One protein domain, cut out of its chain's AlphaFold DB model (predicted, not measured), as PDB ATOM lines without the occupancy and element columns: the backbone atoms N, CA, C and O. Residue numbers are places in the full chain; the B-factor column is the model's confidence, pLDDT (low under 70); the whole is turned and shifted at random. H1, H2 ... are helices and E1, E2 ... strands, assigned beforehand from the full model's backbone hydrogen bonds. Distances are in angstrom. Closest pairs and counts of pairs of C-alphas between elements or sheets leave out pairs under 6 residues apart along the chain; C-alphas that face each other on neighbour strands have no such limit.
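AT A GLANCE: This is residues 6 to 154 of the 154 residues of an uncharacterized protein of Acinetobacter baumannii (UniProt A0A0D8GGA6). A twisted sheet of seven strands has two helices packed on one face: the short H2 and, with its residues 33 to 45, the very long H1, whose residues 6 to 23 stick out free and make one end of a rod. A small separate hairpin, E4 and E5, branches off where E3 runs on into E4 at 70 degrees. The printed part has 149 residues, with H1 first, then nine strands, E1 to E9, then H2; the sheet's order is E1, E2, E3, E6, E7, E8, E9, antiparallel throughout. The class is mixed, helices and strands, in two layers, helices on one face of a sheet. The whole is loose, with a radius of gyration of the C-alphas of 19.2 A and spans of 74 by 36 by 32 A.

HOW THE PARTS SIT: H1, residues 6 to 46, leads by a tight link to E1, residues 52 to 55, E2, residues 59 to 64, and E3, residues 68 to 74. These strands form a meander, each the antiparallel neighbour of the one before; N 54 and O 61 are 2.8 A apart, and so are N 62 and O 70, within hydrogen-bond range. H1 is on the sheet over E2 and E3, at a height over the sheet of 8.2 A, along the strands, at 1 degree to E3 on the local plane; its closest C-alphas to E3 are those of Phe 44 and Leu 72, 7.2 A. E4, residues 77 to 79, and E5, residues 85 to 87, form a hairpin, with N 78 and O 86 3.0 A apart; H1 is apart from both. E6, residues 94 to 100, is antiparallel to E3, with N 71 and O 97 2.8 A apart. A second meander joins E6, E7, residues 103 to 112, E8, residues 127 to 132, and E9, residues 135 to 140, with N 96 and O 108 2.8 A, N 111 and O 129 3.0 A, and N 130 and O 137 2.9 A apart. E7 bends by 70 degrees at residue 106 and pairs with E6 over residues 103 to 110, with E8 over 111 to 112. H2, residues 145 to 153, is on the same face as H1 but apart from it, at a height over the sheet of 9.0 A, over E6 and only just over E7, on which 3 of its C-alphas fall. The closest C-alphas of H2 and E7 are those of Val 151 and Ala 106, 5.7 A. In H1 and H2 every O i to N i+4 pair is within hydrogen-bond range.

IN THESE COORDINATES: H1 runs 59.9 A from C-alpha 6 at (-55.794, 2.232, 15.908) to C-alpha 46 at (-45.826, 20.794, -40.146). E7 is 25.5 A long, E6 19.7 A and E3 19.5 A. H2, 12.4 A, ends with C-alpha 153 at (-29.812, 14.756, -46.644).

THE WHOLE: The C-alphas of Ser 6 and Gly 66, the two farthest apart, are 74.6 A apart. The printed part has no cut; the link from E7 to E8, residues 113 to 126, is long. Residues 6 to 12 have pLDDT under 70.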
ATOM      1  N   SER A   6     -56.064   0.832  16.248       65.75
ATOM      2  CA  SER A   6     -55.794   2.232  15.908       65.75
ATOM      3  C   SER A   6     -54.554   2.395  15.025       65.75
ATOM      4  O   SER A   6     -54.596   3.198  14.100       65.75
ATOM      5  N   LYS A   7     -53.493   1.609  15.255       67.50
ATOM      6  CA  LYS A   7     -52.289   1.614  14.408       67.50
ATOM      7  C   LYS A   7     -52.566   1.015  13.033       67.50
ATOM      8  O   LYS A   7     -52.265   1.651  12.038       67.50
ATOM      9  N   ILE A   8     -53.275  -0.114  12.982       68.06
ATOM     10  CA  ILE A   8     -53.660  -0.773  11.722       68.06
ATOM     11  C   ILE A   8     -54.555   0.140  10.864       68.06
ATOM     12  O   ILE A   8     -54.412   0.188   9.648       68.06
ATOM     13  N   LYS A   9     -55.479   0.897  11.477       66.69
ATOM     14  CA  LYS A   9     -56.311   1.875  10.751       66.69
ATOM     15  C   LYS A   9     -55.521   3.089  10.254       66.69
ATOM     16  O   LYS A   9     -55.893   3.646   9.227       66.69
ATOM     17  N   ALA A  10     -54.491   3.513  10.987       68.69
ATOM     18  CA  ALA A  10     -53.614   4.602  10.568       68.69
ATOM     19  C   ALA A  10     -52.733   4.166   9.387       68.69
ATOM     20  O   ALA A  10     -52.762   4.831   8.357       68.69
ATOM     21  N   GLU A  11     -52.084   3.002   9.489       65.62
ATOM     22  CA  GLU A  11     -51.283   2.385   8.418       65.62
ATOM     23  C   GLU A  11     -52.127   2.190   7.144       65.62
ATOM     24  O   GLU A  11     -51.791   2.717   6.089       65.62
ATOM     25  N   ALA A  12     -53.321   1.595   7.257       66.88
ATOM     26  CA  ALA A  12     -54.222   1.413   6.114       66.88
ATOM     27  C   ALA A  12     -54.746   2.733   5.504       66.88
ATOM     28  O   ALA A  12     -55.188   2.755   4.354       66.88
ATOM     29  N   SER A  13     -54.761   3.831   6.267       72.00
ATOM     30  CA  SER A  13     -55.136   5.151   5.746       72.00
ATOM     31  C   SER A  13     -53.969   5.856   5.058       72.00
ATOM     32  O   SER A  13     -54.223   6.683   4.182       72.00
ATOM     33  N   GLU A  14     -52.732   5.594   5.470       70.31
ATOM     34  CA  GLU A  14     -51.528   6.098   4.808       70.31
ATOM     35  C   GLU A  14     -51.291   5.356   3.490       70.31
ATOM     36  O   GLU A  14     -51.071   6.009   2.471       70.31
ATOM     37  N   ASP A  15     -51.485   4.033   3.476       70.12
ATOM     38  CA  ASP A  15     -51.393   3.205   2.268       70.12
ATOM     39  C   ASP A  15     -52.372   3.669   1.181       70.12
ATOM     40  O   ASP A  15     -51.977   3.880   0.038       70.12
ATOM     41  N   LYS A  16     -53.635   3.945   1.537       75.94
ATOM     42  CA  LYS A  16     -54.622   4.472   0.577       75.94
ATOM     43  C   LYS A  16     -54.231   5.824  -0.011       75.94
ATOM     44  O   LYS A  16     -54.427   6.054  -1.198       75.94
ATOM     45  N   LYS A  17     -53.672   6.722   0.804       74.06
ATOM     46  CA  LYS A  17     -53.203   8.030   0.319       74.06
ATOM     47  C   LYS A  17     -52.015   7.870  -0.628       74.06
ATOM     48  O   LYS A  17     -51.936   8.573  -1.628       74.06
ATOM     49  N   LEU A  18     -51.105   6.944  -0.326       71.75
ATOM     50  CA  LEU A  18     -49.983   6.604  -1.199       71.75
ATOM     51  C   LEU A  18     -50.460   6.000  -2.525       71.75
ATOM     52  O   LEU A  18     -49.939   6.373  -3.576       71.75
ATOM     53  N   GLU A  19     -51.466   5.126  -2.499       74.88
ATOM     54  CA  GLU A  19     -52.099   4.572  -3.704       74.88
ATOM     55  C   GLU A  19     -52.765   5.661  -4.555       74.88
ATOM     56  O   GLU A  19     -52.560   5.691  -5.769       74.88
ATOM     57  N   GLU A  20     -53.503   6.588  -3.938       79.88
ATOM     58  CA  GLU A  20     -54.152   7.711  -4.627       79.88
ATOM     59  C   GLU A  20     -53.128   8.640  -5.300       79.88
ATOM     60  O   GLU A  20     -53.261   8.940  -6.488       79.88
ATOM     61  N   ILE A  21     -52.063   9.022  -4.586       79.12
ATOM     62  CA  ILE A  21     -50.965   9.839  -5.134       79.12
ATOM     63  C   ILE A  21     -50.259   9.100  -6.276       79.12
ATOM     64  O   ILE A  21     -49.929   9.690  -7.305       79.12
ATOM     65  N   THR A  22     -50.034   7.796  -6.117       80.00
ATOM     66  CA  THR A  22     -49.401   6.965  -7.146       80.00
ATOM     67  C   THR A  22     -50.272   6.898  -8.399       80.00
ATOM     68  O   THR A  22     -49.767   7.088  -9.506       80.00
ATOM     69  N   ALA A  23     -51.582   6.704  -8.244       83.56
ATOM     70  CA  ALA A  23     -52.532   6.690  -9.351       83.56
ATOM     71  C   ALA A  23     -52.603   8.047 -10.073       83.56
ATOM     72  O   ALA A  23     -52.591   8.088 -11.305       83.56
ATOM     73  N   GLU A  24     -52.626   9.154  -9.327       85.69
ATOM     74  CA  GLU A  24     -52.622  10.508  -9.889       85.69
ATOM     75  C   GLU A  24     -51.332  10.797 -10.671       85.69
ATOM     76  O   GLU A  24     -51.386  11.249 -11.818       85.69
ATOM     77  N   ASN A  25     -50.173  10.443 -10.111       88.94
ATOM     78  CA  ASN A  25     -48.876  10.573 -10.776       88.94
ATOM     79  C   ASN A  25     -48.802   9.735 -12.059       88.94
ATOM     80  O   ASN A  25     -48.371  10.230 -13.102       88.94
ATOM     81  N   HIS A  26     -49.260   8.481 -12.016       88.06
ATOM     82  CA  HIS A  26     -49.318   7.620 -13.200       88.06
ATOM     83  C   HIS A  26     -50.199   8.208 -14.298       88.06
ATOM     84  O   HIS A  26     -49.827   8.168 -15.477       88.06
ATOM     85  N   LYS A  27     -51.351   8.767 -13.922       89.81
ATOM     86  CA  LYS A  27     -52.243   9.438 -14.864       89.81
ATOM     87  C   LYS A  27     -51.560  10.651 -15.490       89.81
ATOM     88  O   LYS A  27     -51.519  10.742 -16.712       89.81
ATOM     89  N   LYS A  28     -50.947  11.520 -14.680       90.44
ATOM     90  CA  LYS A  28     -50.230  12.711 -15.162       90.44
ATOM     91  C   LYS A  28     -49.124  12.356 -16.159       90.44
ATOM     92  O   LYS A  28     -49.025  12.986 -17.209       90.44
ATOM     93  N   ILE A  29     -48.337  11.317 -15.869       91.56
ATOM     94  CA  ILE A  29     -47.304  10.818 -16.787       91.56
ATOM     95  C   ILE A  29     -47.934  10.324 -18.094       91.56
ATOM     96  O   ILE A  29     -47.485  10.706 -19.170       91.56
ATOM     97  N   THR A  30     -48.975   9.495 -18.009       91.12
ATOM     98  CA  THR A  30     -49.624   8.907 -19.192       91.12
ATOM     99  C   THR A  30     -50.220   9.985 -20.098       91.12
ATOM    100  O   THR A  30     -50.014   9.953 -21.314       91.12
ATOM    101  N   ASP A  31     -50.899  10.971 -19.508       92.25
ATOM    102  CA  ASP A  31     -51.485  12.103 -20.227       92.25
ATOM    103  C   ASP A  31     -50.385  12.977 -20.860       92.25
ATOM    104  O   ASP A  31     -50.483  13.351 -22.033       92.25
ATOM    105  N   GLY A  32     -49.294  13.237 -20.129       93.44
ATOM    106  CA  GLY A  32     -48.130  13.975 -20.629       93.44
ATOM    107  C   GLY A  32     -47.447  13.290 -21.816       93.44
ATOM    108  O   GLY A  32     -47.172  13.935 -22.828       93.44
ATOM    109  N   VAL A  33     -47.242  11.973 -21.740       93.56
ATOM    110  CA  VAL A  33     -46.682  11.158 -22.832       93.56
ATOM    111  C   VAL A  33     -47.607  11.158 -24.049       93.56
ATOM    112  O   VAL A  33     -47.140  11.279 -25.183       93.56
ATOM    113  N   ALA A  34     -48.921  11.039 -23.841       92.31
ATOM    114  CA  ALA A  34     -49.896  11.088 -24.925       92.31
ATOM    115  C   ALA A  34     -49.886  12.451 -25.636       92.31
ATOM    116  O   ALA A  34     -49.860  12.496 -26.870       92.31
ATOM    117  N   LYS A  35     -49.838  13.551 -24.871       94.25
ATOM    118  CA  LYS A  35     -49.697  14.908 -25.419       94.25
ATOM    119  C   LYS A  35     -48.403  15.045 -26.217       94.25
ATOM    120  O   LYS A  35     -48.446  15.472 -27.363       94.25
ATOM    121  N   HIS A  36     -47.279  14.607 -25.663       95.12
ATOM    122  CA  HIS A  36     -45.982  14.697 -26.327       95.12
ATOM    123  C   HIS A  36     -45.954  13.933 -27.660       95.12
ATOM    124  O   HIS A  36     -45.505  14.463 -28.673       95.12
ATOM    125  N   ARG A  37     -46.510  12.717 -27.719       94.12
ATOM    126  CA  ARG A  37     -46.641  11.964 -28.983       94.12
ATOM    127  C   ARG A  37     -47.452  12.720 -30.028       94.12
ATOM    128  O   ARG A  37     -47.102  12.702 -31.207       94.12
ATOM    129  N   LYS A  38     -48.532  13.375 -29.598       94.00
ATOM    130  CA  LYS A  38     -49.354  14.219 -30.465       94.00
ATOM    131  C   LYS A  38     -48.565  15.436 -30.953       94.00
ATOM    132  O   LYS A  38     -48.546  15.676 -32.154       94.00
ATOM    133  N   ASP A  39     -47.864  16.128 -30.058       95.12
ATOM    134  CA  ASP A  39     -47.029  17.281 -30.400       95.12
ATOM    135  C   ASP A  39     -45.916  16.915 -31.391       95.12
ATOM    136  O   ASP A  39     -45.727  17.633 -32.368       95.12
ATOM    137  N   LEU A  40     -45.230  15.781 -31.200       95.69
ATOM    138  CA  LEU A  40     -44.232  15.255 -32.143       95.69
ATOM    139  C   LEU A  40     -44.837  14.998 -33.525       95.69
ATOM    140  O   LEU A  40     -44.250  15.372 -34.538       95.69
ATOM    141  N   LYS A  41     -46.008  14.359 -33.570       95.00
ATOM    142  CA  LYS A  41     -46.706  14.048 -34.819       95.00
ATOM    143  C   LYS A  41     -47.127  15.315 -35.562       95.00
ATOM    144  O   LYS A  41     -46.859  15.435 -36.754       95.00
ATOM    145  N   GLU A  42     -47.765  16.252 -34.868       94.75
ATOM    146  CA  GLU A  42     -48.214  17.522 -35.450       94.75
ATOM    147  C   GLU A  42     -47.032  18.373 -35.923       94.75
ATOM    148  O   GLU A  42     -47.055  18.890 -37.040       94.75
ATOM    149  N   TRP A  43     -45.972  18.460 -35.115       95.81
ATOM    150  CA  TRP A  43     -44.739  19.143 -35.495       95.81
ATOM    151  C   TRP A  43     -44.099  18.505 -36.729       95.81
ATOM    152  O   TRP A  43     -43.810  19.216 -37.686       95.81
ATOM    153  N   PHE A  44     -43.951  17.179 -36.768       96.06
ATOM    154  CA  PHE A  44     -43.363  16.496 -37.920       96.06
ATOM    155  C   PHE A  44     -44.164  16.744 -39.204       96.06
ATOM    156  O   PHE A  44     -43.573  17.069 -40.226       96.06
ATOM    157  N   ILE A  45     -45.498  16.669 -39.150       95.06
ATOM    158  CA  ILE A  45     -46.374  16.990 -40.293       95.06
ATOM    159  C   ILE A  45     -46.167  18.437 -40.758       95.06
ATOM    160  O   ILE A  45     -46.124  18.698 -41.959       95.06
ATOM    161  N   SER A  46     -46.004  19.375 -39.821       95.25
ATOM    162  CA  SER A  46     -45.826  20.794 -40.146       95.25
ATOM    163  C   SER A  46     -44.541  21.102 -40.924       95.25
ATOM    164  O   SER A  46     -44.493  22.115 -41.619       95.25
ATOM    165  N   LEU A  47     -43.535  20.218 -40.869       94.25
ATOM    166  CA  LEU A  47     -42.288  20.359 -41.628       94.25
ATOM    167  C   LEU A  47     -42.452  20.081 -43.132       94.25
ATOM    168  O   LEU A  47     -41.577  20.453 -43.909       94.25
ATOM    169  N   PHE A  48     -43.550  19.445 -43.556       93.12
ATOM    170  CA  PHE A  48     -43.759  19.001 -44.942       93.12
ATOM    171  C   PHE A  48     -45.086  19.520 -45.513       93.12
ATOM    172  O   PHE A  48     -46.002  18.743 -45.803       93.12
ATOM    173  N   PRO A  49     -45.238  20.848 -45.653       91.44
ATOM    174  CA  PRO A  49     -46.480  21.429 -46.136       91.44
ATOM    175  C   PRO A  49     -46.753  21.021 -47.590       91.44
ATOM    176  O   PRO A  49     -45.982  21.337 -48.489       91.44
ATOM    177  N   GLY A  50     -47.897  20.372 -47.825       87.50
ATOM    178  CA  GLY A  50     -48.364  20.006 -49.168       87.50
ATOM    179  C   GLY A  50     -47.855  18.664 -49.698       87.50
ATOM    180  O   GLY A  50     -48.260  18.270 -50.789       87.50
ATOM    181  N   GLU A  51     -47.027  17.954 -48.931       92.19
ATOM    182  CA  GLU A  51     -46.560  16.614 -49.288       92.19
ATOM    183  C   GLU A  51     -47.626  15.537 -49.035       92.19
ATOM    184  O   GLU A  51     -48.582  15.730 -48.276       92.19
ATOM    185  N   ASN A  52     -47.450  14.367 -49.654       93.19
ATOM    186  CA  ASN A  52     -48.309  13.216 -49.395       93.19
ATOM    187  C   ASN A  52     -47.894  12.526 -48.088       93.19
ATOM    188  O   ASN A  52     -46.801  11.964 -47.991       93.19
ATOM    189  N   ILE A  53     -48.769  12.566 -47.081       94.69
ATOM    190  CA  ILE A  53     -48.484  12.060 -45.736       94.69
ATOM    191  C   ILE A  53     -49.394  10.878 -45.408       94.69
ATOM    192  O   ILE A  53     -50.614  11.009 -45.320       94.69
ATOM    193  N   GLU A  54     -48.778   9.733 -45.129       93.75
ATOM    194  CA  GLU A  54     -49.430   8.570 -44.537       93.75
ATOM    195  C   GLU A  54     -49.212   8.574 -43.030       93.75
ATOM    196  O   GLU A  54     -48.088   8.722 -42.548       93.75
ATOM    197  N   SER A  55     -50.274   8.389 -42.254       91.31
ATOM    198  CA  SER A  55     -50.166   8.467 -40.804       91.31
ATOM    199  C   SER A  55     -51.069   7.467 -40.107       91.31
ATOM    200  O   SER A  55     -52.270   7.412 -40.363       91.31
ATOM    201  N   ASP A  56     -50.487   6.728 -39.170       88.62
ATOM    202  CA  ASP A  56     -51.190   5.854 -38.246       88.62
ATOM    203  C   ASP A  56     -50.848   6.222 -36.784       88.62
ATOM    204  O   ASP A  56     -50.493   7.370 -36.470       88.62
ATOM    205  N   TYR A  57     -51.085   5.291 -35.858       81.12
ATOM    206  CA  TYR A  57     -50.824   5.478 -34.430       81.12
ATOM    207  C   TYR A  57     -49.335   5.346 -34.062       81.12
ATOM    208  O   TYR A  57     -48.880   5.969 -33.104       81.12
ATOM    209  N   VAL A  58     -48.587   4.534 -34.806       86.56
ATOM    210  CA  VAL A  58     -47.183   4.173 -34.579       86.56
ATOM    211  C   VAL A  58     -46.255   5.008 -35.455       86.56
ATOM    212  O   VAL A  58     -45.200   5.432 -34.999       86.56
ATOM    213  N   GLU A  59     -46.629   5.258 -36.705       93.50
ATOM    214  CA  GLU A  59     -45.784   5.894 -37.704       93.50
ATOM    215  C   GLU A  59     -46.510   7.041 -38.406       93.50
ATOM    216  O   GLU A  59     -47.712   7.021 -38.665       93.50
ATOM    217  N   THR A  60     -45.761   8.087 -38.728       96.00
ATOM    218  CA  THR A  60     -46.196   9.172 -39.606       96.00
ATOM    219  C   THR A  60     -45.114   9.395 -40.632       96.00
ATOM    220  O   THR A  60     -43.951   9.576 -40.285       96.00
ATOM    221  N   SER A  61     -45.489   9.323 -41.899       95.81
ATOM    222  CA  SER A  61     -44.553   9.219 -42.997       95.81
ATOM    223  C   SER A  61     -44.906  10.141 -44.136       95.81
ATOM    224  O   SER A  61     -46.054  10.201 -44.553       95.81
ATOM    225  N   VAL A  62     -43.886  10.779 -44.680       95.31
ATOM    226  CA  VAL A  62     -43.968  11.621 -45.864       95.31
ATOM    227  C   VAL A  62     -43.409  10.838 -47.040       95.31
ATOM    228  O   VAL A  62     -42.308  10.285 -46.951       95.31
ATOM    229  N   LEU A  63     -44.203  10.737 -48.100       93.88
ATOM    230  CA  LEU A  63     -43.873  10.016 -49.320       93.88
ATOM    231  C   LEU A  63     -43.333  10.994 -50.360       93.88
ATOM    232  O   LEU A  63     -43.978  11.992 -50.663       93.88
ATOM    233  N   PHE A  64     -42.183  10.661 -50.929       91.12
ATOM    234  CA  PHE A  64     -41.532  11.407 -51.997       91.12
ATOM    235  C   PHE A  64     -41.449  10.547 -53.262       91.12
ATOM    236  O   PHE A  64     -41.545   9.316 -53.214       91.12
ATOM    237  N   ASP A  65     -41.217  11.196 -54.401       87.44
ATOM    238  CA  ASP A  65     -41.043  10.517 -55.685       87.44
ATOM    239  C   ASP A  65     -39.911   9.482 -55.655       87.44
ATOM    240  O   ASP A  65     -38.891   9.658 -54.991       87.44
ATOM    241  N   GLY A  66     -40.059   8.409 -56.437       87.00
ATOM    242  CA  GLY A  66     -39.032   7.370 -56.561       87.00
ATOM    243  C   GLY A  66     -38.909   6.463 -55.333       87.00
ATOM    244  O   GLY A  66     -37.795   6.044 -55.000       87.00
ATOM    245  N   ASP A  67     -40.044   6.182 -54.683       89.38
ATOM    246  CA  ASP A  67     -40.189   5.270 -53.537       89.38
ATOM    247  C   ASP A  67     -39.377   5.688 -52.302       89.38
ATOM    248  O   ASP A  67     -38.974   4.854 -51.479       89.38
ATOM    249  N   TRP A  68     -39.112   6.989 -52.179       93.19
ATOM    250  CA  TRP A  68     -38.470   7.579 -51.015       93.19
ATOM    251  C   TRP A  68     -39.511   7.915 -49.952       93.19
ATOM    252  O   TRP A  68     -40.580   8.448 -50.242       93.19
ATOM    253  N   LYS A  69     -39.189   7.627 -48.693       94.81
ATOM    254  CA  LYS A  69     -40.088   7.873 -47.565       94.81
ATOM    255  C   LYS A  69     -39.301   8.360 -46.360       94.81
ATOM    256  O   LYS A  69     -38.250   7.807 -46.037       94.81
ATOM    257  N   VAL A  70     -39.801   9.393 -45.691       95.69
ATOM    258  CA  VAL A  70     -39.252   9.891 -44.421       95.69
ATOM    259  C   VAL A  70     -40.308   9.701 -43.351       95.69
ATOM    260  O   VAL A  70     -41.437  10.146 -43.509       95.69
ATOM    261  N   THR A  71     -39.956   9.031 -42.263       96.50
ATOM    262  CA  THR A  71     -40.911   8.591 -41.248       96.50
ATOM    263  C   THR A  71     -40.466   9.005 -39.858       96.50
ATOM    264  O   THR A  71     -39.334   8.731 -39.459       96.50
ATOM    265  N   LEU A  72     -41.397   9.576 -39.099       97.06
ATOM    266  CA  LEU A  72     -41.403   9.576 -37.643       97.06
ATOM    267  C   LEU A  72     -42.063   8.276 -37.162       97.06
ATOM    268  O   LEU A  72     -43.232   8.036 -37.455       97.06
ATOM    269  N   ALA A  73     -41.334   7.448 -36.419       94.94
ATOM    270  CA  ALA A  73     -41.853   6.222 -35.815       94.94
ATOM    271  C   ALA A  73     -41.775   6.304 -34.286       94.94
ATOM    272  O   ALA A  73     -40.702   6.518 -33.724       94.94
ATOM    273  N   LEU A  74     -42.911   6.124 -33.616       93.44
ATOM    274  CA  LEU A  74     -43.050   6.112 -32.165       93.44
ATOM    275  C   LEU A  74     -42.839   4.694 -31.629       93.44
ATOM    276  O   LEU A  74     -43.449   3.730 -32.095       93.44
ATOM    277  N   GLN A  75     -42.019   4.554 -30.590       88.06
ATOM    278  CA  GLN A  75     -41.829   3.277 -29.915       88.06
ATOM    279  C   GLN A  75     -42.899   3.095 -28.836       88.06
ATOM    280  O   GLN A  75     -42.804   3.614 -27.724       88.06
ATOM    281  N   LEU A  76     -43.924   2.316 -29.173       82.38
ATOM    282  CA  LEU A  76     -45.092   2.111 -28.312       82.38
ATOM    283  C   LEU A  76     -45.027   0.827 -27.482       82.38
ATOM    284  O   LEU A  76     -45.797   0.678 -26.536       82.38
ATOM    285  N   MET A  77     -44.115  -0.090 -27.813       80.38
ATOM    286  CA  MET A  77     -43.928  -1.358 -27.108       80.38
ATOM    287  C   MET A  77     -42.458  -1.588 -26.758       80.38
ATOM    288  O   MET A  77     -41.556  -1.262 -27.534       80.38
ATOM    289  N   THR A  78     -42.221  -2.190 -25.595       80.25
ATOM    290  CA  THR A  78     -40.900  -2.667 -25.175       80.25
ATOM    291  C   THR A  78     -40.998  -4.083 -24.620       80.25
ATOM    292  O   THR A  78     -42.068  -4.519 -24.196       80.25
ATOM    293  N   LYS A  79     -39.886  -4.818 -24.640       80.12
ATOM    294  CA  LYS A  79     -39.813  -6.169 -24.083       80.12
ATOM    295  C   LYS A  79     -39.560  -6.067 -22.580       80.12
ATOM    296  O   LYS A  79     -38.520  -5.563 -22.163       80.12
ATOM    297  N   ALA A  80     -40.509  -6.537 -21.780       76.88
ATOM    298  CA  ALA A  80     -40.343  -6.658 -20.339       76.88
ATOM    299  C   ALA A  80     -39.270  -7.717 -20.003       76.88
ATOM    300  O   ALA A  80     -39.001  -8.593 -20.833       76.88
ATOM    301  N   PRO A  81     -38.673  -7.692 -18.796       78.06
ATOM    302  CA  PRO A  81     -37.702  -8.702 -18.360       78.06
ATOM    303  C   PRO A  81     -38.231 -10.140 -18.468       78.06
ATOM    304  O   PRO A  81     -37.491 -11.051 -18.830       78.06
ATOM    305  N   GLU A  82     -39.531 -10.331 -18.243       81.62
ATOM    306  CA  GLU A  82     -40.234 -11.611 -18.417       81.62
ATOM    307  C   GLU A  82     -40.509 -12.005 -19.881       81.62
ATOM    308  O   GLU A  82     -41.083 -13.055 -20.156       81.62
ATOM    309  N   GLY A  83     -40.079 -11.193 -20.847       77.81
ATOM    310  CA  GLY A  83     -40.106 -11.504 -22.274       77.81
ATOM    311  C   GLY A  83     -41.377 -11.092 -23.018       77.81
ATOM    312  O   GLY A  83     -41.354 -11.071 -24.250       77.81
ATOM    313  N   ASN A  84     -42.440 -10.715 -22.303       85.94
ATOM    314  CA  ASN A  84     -43.675 -10.185 -22.884       85.94
ATOM    315  C   ASN A  84     -43.479  -8.760 -23.419       85.94
ATOM    316  O   ASN A  84     -42.682  -7.987 -22.884       85.94
ATOM    317  N   LEU A  85     -44.225  -8.395 -24.465       82.00
ATOM    318  CA  LEU A  85     -44.294  -7.010 -24.928       82.00
ATOM    319  C   LEU A  85     -45.277  -6.229 -24.055       82.00
ATOM    320  O   LEU A  85     -46.413  -6.658 -23.861       82.00
ATOM    321  N   VAL A  86     -44.837  -5.079 -23.553       82.88
ATOM    322  CA  VAL A  86     -45.653  -4.169 -22.744       82.88
ATOM    323  C   VAL A  86     -45.733  -2.803 -23.406       82.88
ATOM    324  O   VAL A  86     -44.762  -2.335 -24.012       82.88
ATOM    325  N   GLN A  87     -46.899  -2.164 -23.300       81.25
ATOM    326  CA  GLN A  87     -47.098  -0.813 -23.808       81.25
ATOM    327  C   GLN A  87     -46.252   0.168 -22.995       81.25
ATOM    328  O   GLN A  87     -46.304   0.195 -21.765       81.25
ATOM    329  N   VAL A  88     -45.483   0.997 -23.689       81.25
ATOM    330  CA  VAL A  88     -44.732   2.077 -23.058       81.25
ATOM    331  C   VAL A  88     -45.704   3.235 -22.877       81.25
ATOM    332  O   VAL A  88     -46.107   3.843 -23.859       81.25
ATOM    333  N   ASN A  89     -46.104   3.539 -21.646       82.00
ATOM    334  CA  ASN A  89     -46.971   4.691 -21.336       82.00
ATOM    335  C   ASN A  89     -46.250   5.773 -20.524       82.00
ATOM    336  O   ASN A  89     -46.832   6.798 -20.199       82.00
ATOM    337  N   THR A  90     -44.975   5.547 -20.211       84.88
ATOM    338  CA  THR A  90     -44.151   6.429 -19.376       84.88
ATOM    339  C   THR A  90     -43.133   7.238 -20.165       84.88
ATOM    340  O   THR A  90     -42.513   8.138 -19.611       84.88
ATOM    341  N   LYS A  91     -42.950   6.909 -21.448       88.75
ATOM    342  CA  LYS A  91     -41.987   7.546 -22.343       88.75
ATOM    343  C   LYS A  91     -42.542   7.661 -23.758       88.75
ATOM    344  O   LYS A  91     -43.286   6.797 -24.234       88.75
ATOM    345  N   ALA A  92     -42.130   8.705 -24.454       91.69
ATOM    346  CA  ALA A  92     -42.407   8.957 -25.858       91.69
ATOM    347  C   ALA A  92     -41.144   8.745 -26.706       91.69
ATOM    348  O   ALA A  92     -40.775   9.617 -27.474       91.69
ATOM    349  N   ASN A  93     -40.468   7.600 -26.566       93.44
ATOM    350  CA  ASN A  93     -39.333   7.255 -27.428       93.44
ATOM    351  C   ASN A  93     -39.763   7.239 -28.903       93.44
ATOM    352  O   ASN A  93     -40.861   6.775 -29.232       93.44
ATOM    353  N   PHE A  94     -38.891   7.693 -29.797       94.88
ATOM    354  CA  PHE A  94     -39.189   7.761 -31.227       94.88
ATOM    355  C   PHE A  94     -37.921   7.684 -32.071       94.88
ATOM    356  O   PHE A  94     -36.801   7.762 -31.569       94.88
ATOM    357  N   MET A  95     -38.092   7.543 -33.378       94.81
ATOM    358  CA  MET A  95     -37.005   7.644 -34.336       94.81
ATOM    359  C   MET A  95     -37.452   8.336 -35.616       94.81
ATOM    360  O   MET A  95     -38.592   8.182 -36.054       94.81
ATOM    361  N   PHE A  96     -36.516   9.030 -36.252       95.88
ATOM    362  CA  PHE A  96     -36.625   9.409 -37.652       95.88
ATOM    363  C   PHE A  96     -35.940   8.349 -38.503       95.88
ATOM    364  O   PHE A  96     -34.863   7.860 -38.149       95.88
ATOM    365  N   LYS A  97     -36.543   7.991 -39.633       95.31
ATOM    366  CA  LYS A  97     -35.939   7.094 -40.620       95.31
ATOM    367  C   LYS A  97     -36.229   7.585 -42.032       95.31
ATOM    368  O   LYS A  97     -37.343   8.008 -42.319       95.31
ATOM    369  N   LYS A  98     -35.235   7.479 -42.909       95.75
ATOM    370  CA  LYS A  98     -35.381   7.617 -44.358       95.75
ATOM    371  C   LYS A  98     -35.280   6.236 -44.980       95.75
ATOM    372  O   LYS A  98     -34.319   5.509 -44.711       95.75
ATOM    373  N   THR A  99     -36.256   5.869 -45.797       95.56
ATOM    374  CA  THR A  99     -36.293   4.591 -46.498       95.56
ATOM    375  C   THR A  99     -36.385   4.779 -48.008       95.56
ATOM    376  O   THR A  99     -36.894   5.787 -48.496       95.56
ATOM    377  N   LYS A 100     -35.862   3.796 -48.743       94.94
ATOM    378  CA  LYS A 100     -36.027   3.651 -50.192       94.94
ATOM    379  C   LYS A 100     -36.338   2.202 -50.502       94.94
ATOM    380  O   LYS A 100     -35.568   1.335 -50.083       94.94
ATOM    381  N   ASN A 101     -37.413   1.923 -51.238       91.56
ATOM    382  CA  ASN A 101     -37.836   0.544 -51.525       91.56
ATOM    383  C   ASN A 101     -37.869  -0.310 -50.243       91.56
ATOM    384  O   ASN A 101     -37.249  -1.371 -50.180       91.56
ATOM    385  N   GLU A 102     -38.476   0.234 -49.183       88.56
ATOM    386  CA  GLU A 102     -38.592  -0.373 -47.842       88.56
ATOM    387  C   GLU A 102     -37.272  -0.588 -47.071       88.56
ATOM    388  O   GLU A 102     -37.286  -1.006 -45.913       88.56
ATOM    389  N   ARG A 103     -36.114  -0.250 -47.650       92.62
ATOM    390  CA  ARG A 103     -34.815  -0.346 -46.969       92.62
ATOM    391  C   ARG A 103     -34.497   0.942 -46.233       92.62
ATOM    392  O   ARG A 103     -34.582   2.016 -46.819       92.62
ATOM    393  N   ILE A 104     -34.079   0.833 -44.973       94.00
ATOM    394  CA  ILE A 104     -33.607   1.976 -44.181       94.00
ATOM    395  C   ILE A 104     -32.253   2.436 -44.726       94.00
ATOM    396  O   ILE A 104     -31.296   1.664 -44.750       94.00
ATOM    397  N   ILE A 105     -32.197   3.692 -45.160       95.00
ATOM    398  CA  ILE A 105     -30.992   4.357 -45.675       95.00
ATOM    399  C   ILE A 105     -30.322   5.171 -44.568       95.00
ATOM    400  O   ILE A 105     -29.104   5.134 -44.417       95.00
ATOM    401  N   ALA A 106     -31.124   5.854 -43.752       93.62
ATOM    402  CA  ALA A 106     -30.656   6.618 -42.606       93.62
ATOM    403  C   ALA A 106     -31.676   6.560 -41.470       93.62
ATOM    404  O   ALA A 106     -32.881   6.447 -41.711       93.62
ATOM    405  N   SER A 107     -31.202   6.648 -40.229       93.62
ATOM    406  CA  SER A 107     -32.066   6.753 -39.059       93.62
ATOM    407  C   SER A 107     -31.392   7.463 -37.886       93.62
ATOM    408  O   SER A 107     -30.167   7.472 -37.758       93.62
ATOM    409  N   ALA A 108     -32.214   8.046 -37.018       92.00
ATOM    410  CA  ALA A 108     -31.816   8.631 -35.743       92.00
ATOM    411  C   ALA A 108     -32.881   8.289 -34.693       92.00
ATOM    412  O   ALA A 108     -34.052   8.606 -34.891       92.00
ATOM    413  N   ALA A 109     -32.490   7.611 -33.613       92.75
ATOM    414  CA  ALA A 109     -33.398   7.131 -32.571       92.75
ATOM    415  C   ALA A 109     -33.168   7.878 -31.256       92.75
ATOM    416  O   ALA A 109     -32.038   7.958 -30.784       92.75
ATOM    417  N   PHE A 110     -34.241   8.381 -30.661       94.19
ATOM    418  CA  PHE A 110     -34.228   9.233 -29.481       94.19
ATOM    419  C   PHE A 110     -34.900   8.529 -28.310       94.19
ATOM    420  O   PHE A 110     -35.962   7.909 -28.447       94.19
ATOM    421  N   ILE A 111     -34.280   8.659 -27.143       92.62
ATOM    422  CA  ILE A 111     -34.856   8.225 -25.876       92.62
ATOM    423  C   ILE A 111     -35.445   9.453 -25.200       92.62
ATOM    424  O   ILE A 111     -34.793  10.487 -25.091       92.62
ATOM    425  N   ASP A 112     -36.687   9.338 -24.754       94.25
ATOM    426  CA  ASP A 112     -37.363  10.390 -24.011       94.25
ATOM    427  C   ASP A 112     -36.866  10.434 -22.557       94.25
ATOM    428  O   ASP A 112     -36.885   9.427 -21.834       94.25
ATOM    429  N   GLU A 113     -36.419  11.619 -22.152       93.81
ATOM    430  CA  GLU A 113     -35.897  11.961 -20.823       93.81
ATOM    431  C   GLU A 113     -36.751  13.050 -20.152       93.81
ATOM    432  O   GLU A 113     -36.319  13.702 -19.199       93.81
ATOM    433  N   THR A 114     -37.958  13.294 -20.669       93.81
ATOM    434  CA  THR A 114     -38.871  14.303 -20.134       93.81
ATOM    435  C   THR A 114     -39.384  13.897 -18.754       93.81
ATOM    436  O   THR A 114     -39.911  12.801 -18.558       93.81
ATOM    437  N   ASP A 115     -39.305  14.823 -17.801       92.69
ATOM    438  CA  ASP A 115     -39.950  14.690 -16.497       92.69
ATOM    439  C   ASP A 115     -41.402  15.190 -16.562       92.69
ATOM    440  O   ASP A 115     -41.703  16.350 -16.279       92.69
ATOM    441  N   TYR A 116     -42.318  14.303 -16.953       92.06
ATOM    442  CA  TYR A 116     -43.745  14.623 -17.082       92.06
ATOM    443  C   TYR A 116     -44.440  14.965 -15.762       92.06
ATOM    444  O   TYR A 116     -45.505  15.583 -15.776       92.06
ATOM    445  N   LEU A 117     -43.873  14.574 -14.616       90.94
ATOM    446  CA  LEU A 117     -44.451  14.929 -13.321       90.94
ATOM    447  C   LEU A 117     -44.277  16.417 -13.031       90.94
ATOM    448  O   LEU A 117     -45.157  17.016 -12.411       90.94
ATOM    449  N   ASN A 118     -43.188  17.008 -13.518       91.50
ATOM    450  CA  ASN A 118     -42.836  18.407 -13.286       91.50
ATOM    451  C   ASN A 118     -42.965  19.287 -14.539       91.50
ATOM    452  O   ASN A 118     -42.656  20.474 -14.485       91.50
ATOM    453  N   LEU A 119     -43.429  18.731 -15.660       90.75
ATOM    454  CA  LEU A 119     -43.706  19.498 -16.868       90.75
ATOM    455  C   LEU A 119     -44.984  20.331 -16.692       90.75
ATOM    456  O   LEU A 119     -46.031  19.813 -16.289       90.75
ATOM    457  N   GLU A 120     -44.905  21.616 -17.034       89.50
ATOM    458  CA  GLU A 120     -46.074  22.495 -17.075       89.50
ATOM    459  C   GLU A 120     -47.081  22.007 -18.136       89.50
ATOM    460  O   GLU A 120     -46.658  21.626 -19.232       89.50
ATOM    461  N   PRO A 121     -48.404  22.045 -17.879       80.31
ATOM    462  CA  PRO A 121     -49.412  21.424 -18.748       80.31
ATOM    463  C   PRO A 121     -49.343  21.834 -20.223       80.31
ATOM    464  O   PRO A 121     -49.568  21.007 -21.104       80.31
ATOM    465  N   GLU A 122     -48.991  23.089 -20.504       85.25
ATOM    466  CA  GLU A 122     -48.900  23.645 -21.860       85.25
ATOM    467  C   GLU A 122     -47.467  23.704 -22.410       85.25
ATOM    468  O   GLU A 122     -47.276  24.020 -23.584       85.25
ATOM    469  N   SER A 123     -46.459  23.354 -21.607       89.38
ATOM    470  CA  SER A 123     -45.064  23.394 -22.044       89.38
ATOM    471  C   SER A 123     -44.762  22.319 -23.098       89.38
ATOM    472  O   SER A 123     -45.354  21.233 -23.103       89.38
ATOM    473  N   LYS A 124     -43.822  22.654 -23.990       91.06
ATOM    474  CA  LYS A 124     -43.176  21.752 -24.956       91.06
ATOM    475  C   LYS A 124     -41.683  21.573 -24.651       91.06
ATOM    476  O   LYS A 124     -40.903  21.274 -25.552       91.06
ATOM    477  N   ASP A 125     -41.280  21.741 -23.390       92.56
ATOM    478  CA  ASP A 125     -39.895  21.577 -22.911       92.56
ATOM    479  C   ASP A 125     -39.497  20.095 -22.794       92.56
ATOM    480  O   ASP A 125     -38.942  19.634 -21.791       92.56
ATOM    481  N   TYR A 126     -39.813  19.331 -23.836       95.56
ATOM    482  CA  TYR A 126     -39.476  17.927 -23.960       95.56
ATOM    483  C   TYR A 126     -37.970  17.750 -24.109       95.56
ATOM    484  O   TYR A 126     -37.292  18.553 -24.761       95.56
ATOM    485  N   LYS A 127     -37.455  16.685 -23.495       94.75
ATOM    486  CA  LYS A 127     -36.025  16.385 -23.437       94.75
ATOM    487  C   LYS A 127     -35.755  14.998 -23.978       94.75
ATOM    488  O   LYS A 127     -36.470  14.047 -23.669       94.75
ATOM    489  N   TYR A 128     -34.667  14.888 -24.722       94.81
ATOM    490  CA  TYR A 128     -34.267  13.659 -25.383       94.81
ATOM    491  C   TYR A 128     -32.802  13.379 -25.156       94.81
ATOM    492  O   TYR A 128     -31.999  14.305 -25.050       94.81
ATOM    493  N   SER A 129     -32.448  12.103 -25.172       93.19
ATOM    494  CA  SER A 129     -31.073  11.663 -25.321       93.19
ATOM    495  C   SER A 129     -30.879  10.941 -26.660       93.19
ATOM    496  O   SER A 129     -31.747  10.206 -27.138       93.19
ATOM    497  N   TYR A 130     -29.736  11.196 -27.295       88.31
ATOM    498  CA  TYR A 130     -29.306  10.562 -28.541       88.31
ATOM    499  C   TYR A 130     -27.820  10.213 -28.440       88.31
ATOM    500  O   TYR A 130     -26.999  11.044 -28.042       88.31
ATOM    501  N   THR A 131     -27.477   8.970 -28.778       85.50
ATOM    502  CA  THR A 131     -26.108   8.452 -28.664       85.50
ATOM    503  C   THR A 131     -25.412   8.474 -30.020       85.50
ATOM    504  O   THR A 131     -25.875   7.852 -30.976       85.50
ATOM    505  N   VAL A 132     -24.265   9.151 -30.085       79.19
ATOM    506  CA  VAL A 132     -23.386   9.215 -31.261       79.19
ATOM    507  C   VAL A 132     -21.981   8.829 -30.834       79.19
ATOM    508  O   VAL A 132     -21.443   9.461 -29.931       79.19
ATOM    509  N   GLN A 133     -21.373   7.841 -31.501       78.69
ATOM    510  CA  GLN A 133     -19.975   7.441 -31.255       78.69
ATOM    511  C   GLN A 133     -19.677   7.235 -29.754       78.69
ATOM    512  O   GLN A 133     -18.731   7.803 -29.215       78.69
ATOM    513  N   ASP A 134     -20.549   6.483 -29.076       82.31
ATOM    514  CA  ASP A 134     -20.484   6.178 -27.637       82.31
ATOM    515  C   ASP A 134     -20.631   7.380 -26.683       82.31
ATOM    516  O   ASP A 134     -20.460   7.243 -25.472       82.31
ATOM    517  N   GLN A 135     -21.013   8.554 -27.195       84.56
ATOM    518  CA  GLN A 135     -21.360   9.721 -26.386       84.56
ATOM    519  C   GLN A 135     -22.864   9.972 -26.418       84.56
ATOM    520  O   GLN A 135     -23.451  10.215 -27.475       84.56
ATOM    521  N   THR A 136     -23.488   9.965 -25.243       89.62
ATOM    522  CA  THR A 136     -24.877  10.393 -25.075       89.62
ATOM    523  C   THR A 136     -24.934  11.912 -24.984       89.62
ATOM    524  O   THR A 136     -24.287  12.522 -24.131       89.62
ATOM    525  N   LYS A 137     -25.714  12.526 -25.871       90.56
ATOM    526  CA  LYS A 137     -26.002  13.961 -25.864       90.56
ATOM    527  C   LYS A 137     -27.479  14.192 -25.583       90.56
ATOM    528  O   LYS A 137     -28.307  13.349 -25.928       90.56
ATOM    529  N   TYR A 138     -27.779  15.332 -24.975       92.88
ATOM    530  CA  TYR A 138     -29.136  15.737 -24.633       92.88
ATOM    531  C   TYR A 138     -29.611  16.850 -25.558       92.88
ATOM    532  O   TYR A 138     -28.834  17.747 -25.882       92.88
ATOM    533  N   PHE A 139     -30.878  16.777 -25.952       92.44
ATOM    534  CA  PHE A 139     -31.517  17.691 -26.891       92.44
ATOM    535  C   PHE A 139     -32.916  18.056 -26.407       92.44
ATOM    536  O   PHE A 139     -33.544  17.312 -25.650       92.44
ATOM    537  N   THR A 140     -33.405  19.190 -26.875       93.69
ATOM    538  CA  THR A 140     -34.753  19.700 -26.627       93.69
ATOM    539  C   THR A 140     -35.630  19.584 -27.871       93.69
ATOM    540  O   THR A 140     -35.144  19.332 -28.974       93.69
ATOM    541  N   PHE A 141     -36.939  19.789 -27.711       91.69
ATOM    542  CA  PHE A 141     -37.902  19.771 -28.821       91.69
ATOM    543  C   PHE A 141     -37.537  20.710 -29.973       91.69
ATOM    544  O   PHE A 141     -37.610  20.320 -31.136       91.69
ATOM    545  N   ALA A 142     -37.075  21.921 -29.655       90.25
ATOM    546  CA  ALA A 142     -36.679  22.913 -30.653       90.25
ATOM    547  C   ALA A 142     -35.467  22.475 -31.497       90.25
ATOM    548  O   ALA A 142     -35.265  22.970 -32.600       90.25
ATOM    549  N   GLU A 143     -34.666  21.535 -30.996       92.12
ATOM    550  CA  GLU A 143     -33.455  21.050 -31.656       92.12
ATOM    551  C   GLU A 143     -33.707  19.831 -32.550       92.12
ATOM    552  O   GLU A 143     -32.765  19.335 -33.166       92.12
ATOM    553  N   LEU A 144     -34.940  19.316 -32.640       93.00
ATOM    554  CA  LEU A 144     -35.230  18.105 -33.417       93.00
ATOM    555  C   LEU A 144     -35.174  18.320 -34.933       93.00
ATOM    556  O   LEU A 144     -34.870  17.381 -35.672       93.00
ATOM    557  N   GLU A 145     -35.425  19.539 -35.411       93.25
ATOM    558  CA  GLU A 145     -35.504  19.834 -36.848       93.25
ATOM    559  C   GLU A 145     -34.188  19.526 -37.577       93.25
ATOM    560  O   GLU A 145     -34.199  18.908 -38.642       93.25
ATOM    561  N   GLN A 146     -33.046  19.838 -36.955       91.44
ATOM    562  CA  GLN A 146     -31.722  19.560 -37.529       91.44
ATOM    563  C   GLN A 146     -31.498  18.059 -37.790       91.44
ATOM    564  O   GLN A 146     -30.770  17.680 -38.706       91.44
ATOM    565  N   PHE A 147     -32.130  17.182 -37.002       90.56
ATOM    566  CA  PHE A 147     -32.006  15.735 -37.163       90.56
ATOM    567  C   PHE A 147     -32.895  15.203 -38.279       90.56
ATOM    568  O   PHE A 147     -32.495  14.274 -38.980       90.56
ATOM    569  N   VAL A 148     -34.072  15.800 -38.468       91.62
ATOM    570  CA  VAL A 148     -34.934  15.494 -39.615       91.62
ATOM    571  C   VAL A 148     -34.213  15.878 -40.903       91.62
ATOM    572  O   VAL A 148     -34.092  15.040 -41.794       91.62
ATOM    573  N   GLN A 149     -33.643  17.086 -40.964       91.31
ATOM    574  CA  GLN A 149     -32.827  17.540 -42.096       91.31
ATOM    575  C   GLN A 149     -31.639  16.602 -42.347       91.31
ATOM    576  O   GLN A 149     -31.474  16.101 -43.454       91.31
ATOM    577  N   TYR A 150     -30.883  16.252 -41.300       90.31
ATOM    578  CA  TYR A 150     -29.779  15.294 -41.415       90.31
ATOM    579  C   TYR A 150     -30.216  13.941 -41.999       90.31
ATOM    580  O   TYR A 150     -29.503  13.367 -42.820       90.31
ATOM    581  N   VAL A 151     -31.370  13.411 -41.582       90.31
ATOM    582  CA  VAL A 151     -31.902  12.145 -42.107       90.31
ATOM    583  C   VAL A 151     -32.340  12.284 -43.566       90.31
ATOM    584  O   VAL A 151     -32.143  11.341 -44.331       90.31
ATOM    585  N   ILE A 152     -32.893  13.432 -43.965       90.69
ATOM    586  CA  ILE A 152     -33.289  13.725 -45.351       90.69
ATOM    587  C   ILE A 152     -32.073  13.846 -46.271       90.69
ATOM    588  O   ILE A 152     -32.114  13.329 -47.385       90.69
ATOM    589  N   ASP A 153     -30.994  14.479 -45.818       90.31
ATOM    590  CA  ASP A 153     -29.812  14.756 -46.644       90.31
ATOM    591  C   ASP A 153     -28.951  13.514 -46.938       90.31
ATOM    592  O   ASP A 153     -28.107  13.537 -47.837       90.31
ATOM    593  N   LYS A 154     -29.142  12.423 -46.186       83.00
ATOM    594  CA  LYS A 154     -28.420  11.150 -46.351       83.00
ATOM    595  C   LYS A 154     -28.976  10.278 -47.468       83.00
ATOM    596  O   LYS A 154     -28.160   9.669 -48.188       83.00
TER     597      LYS A 154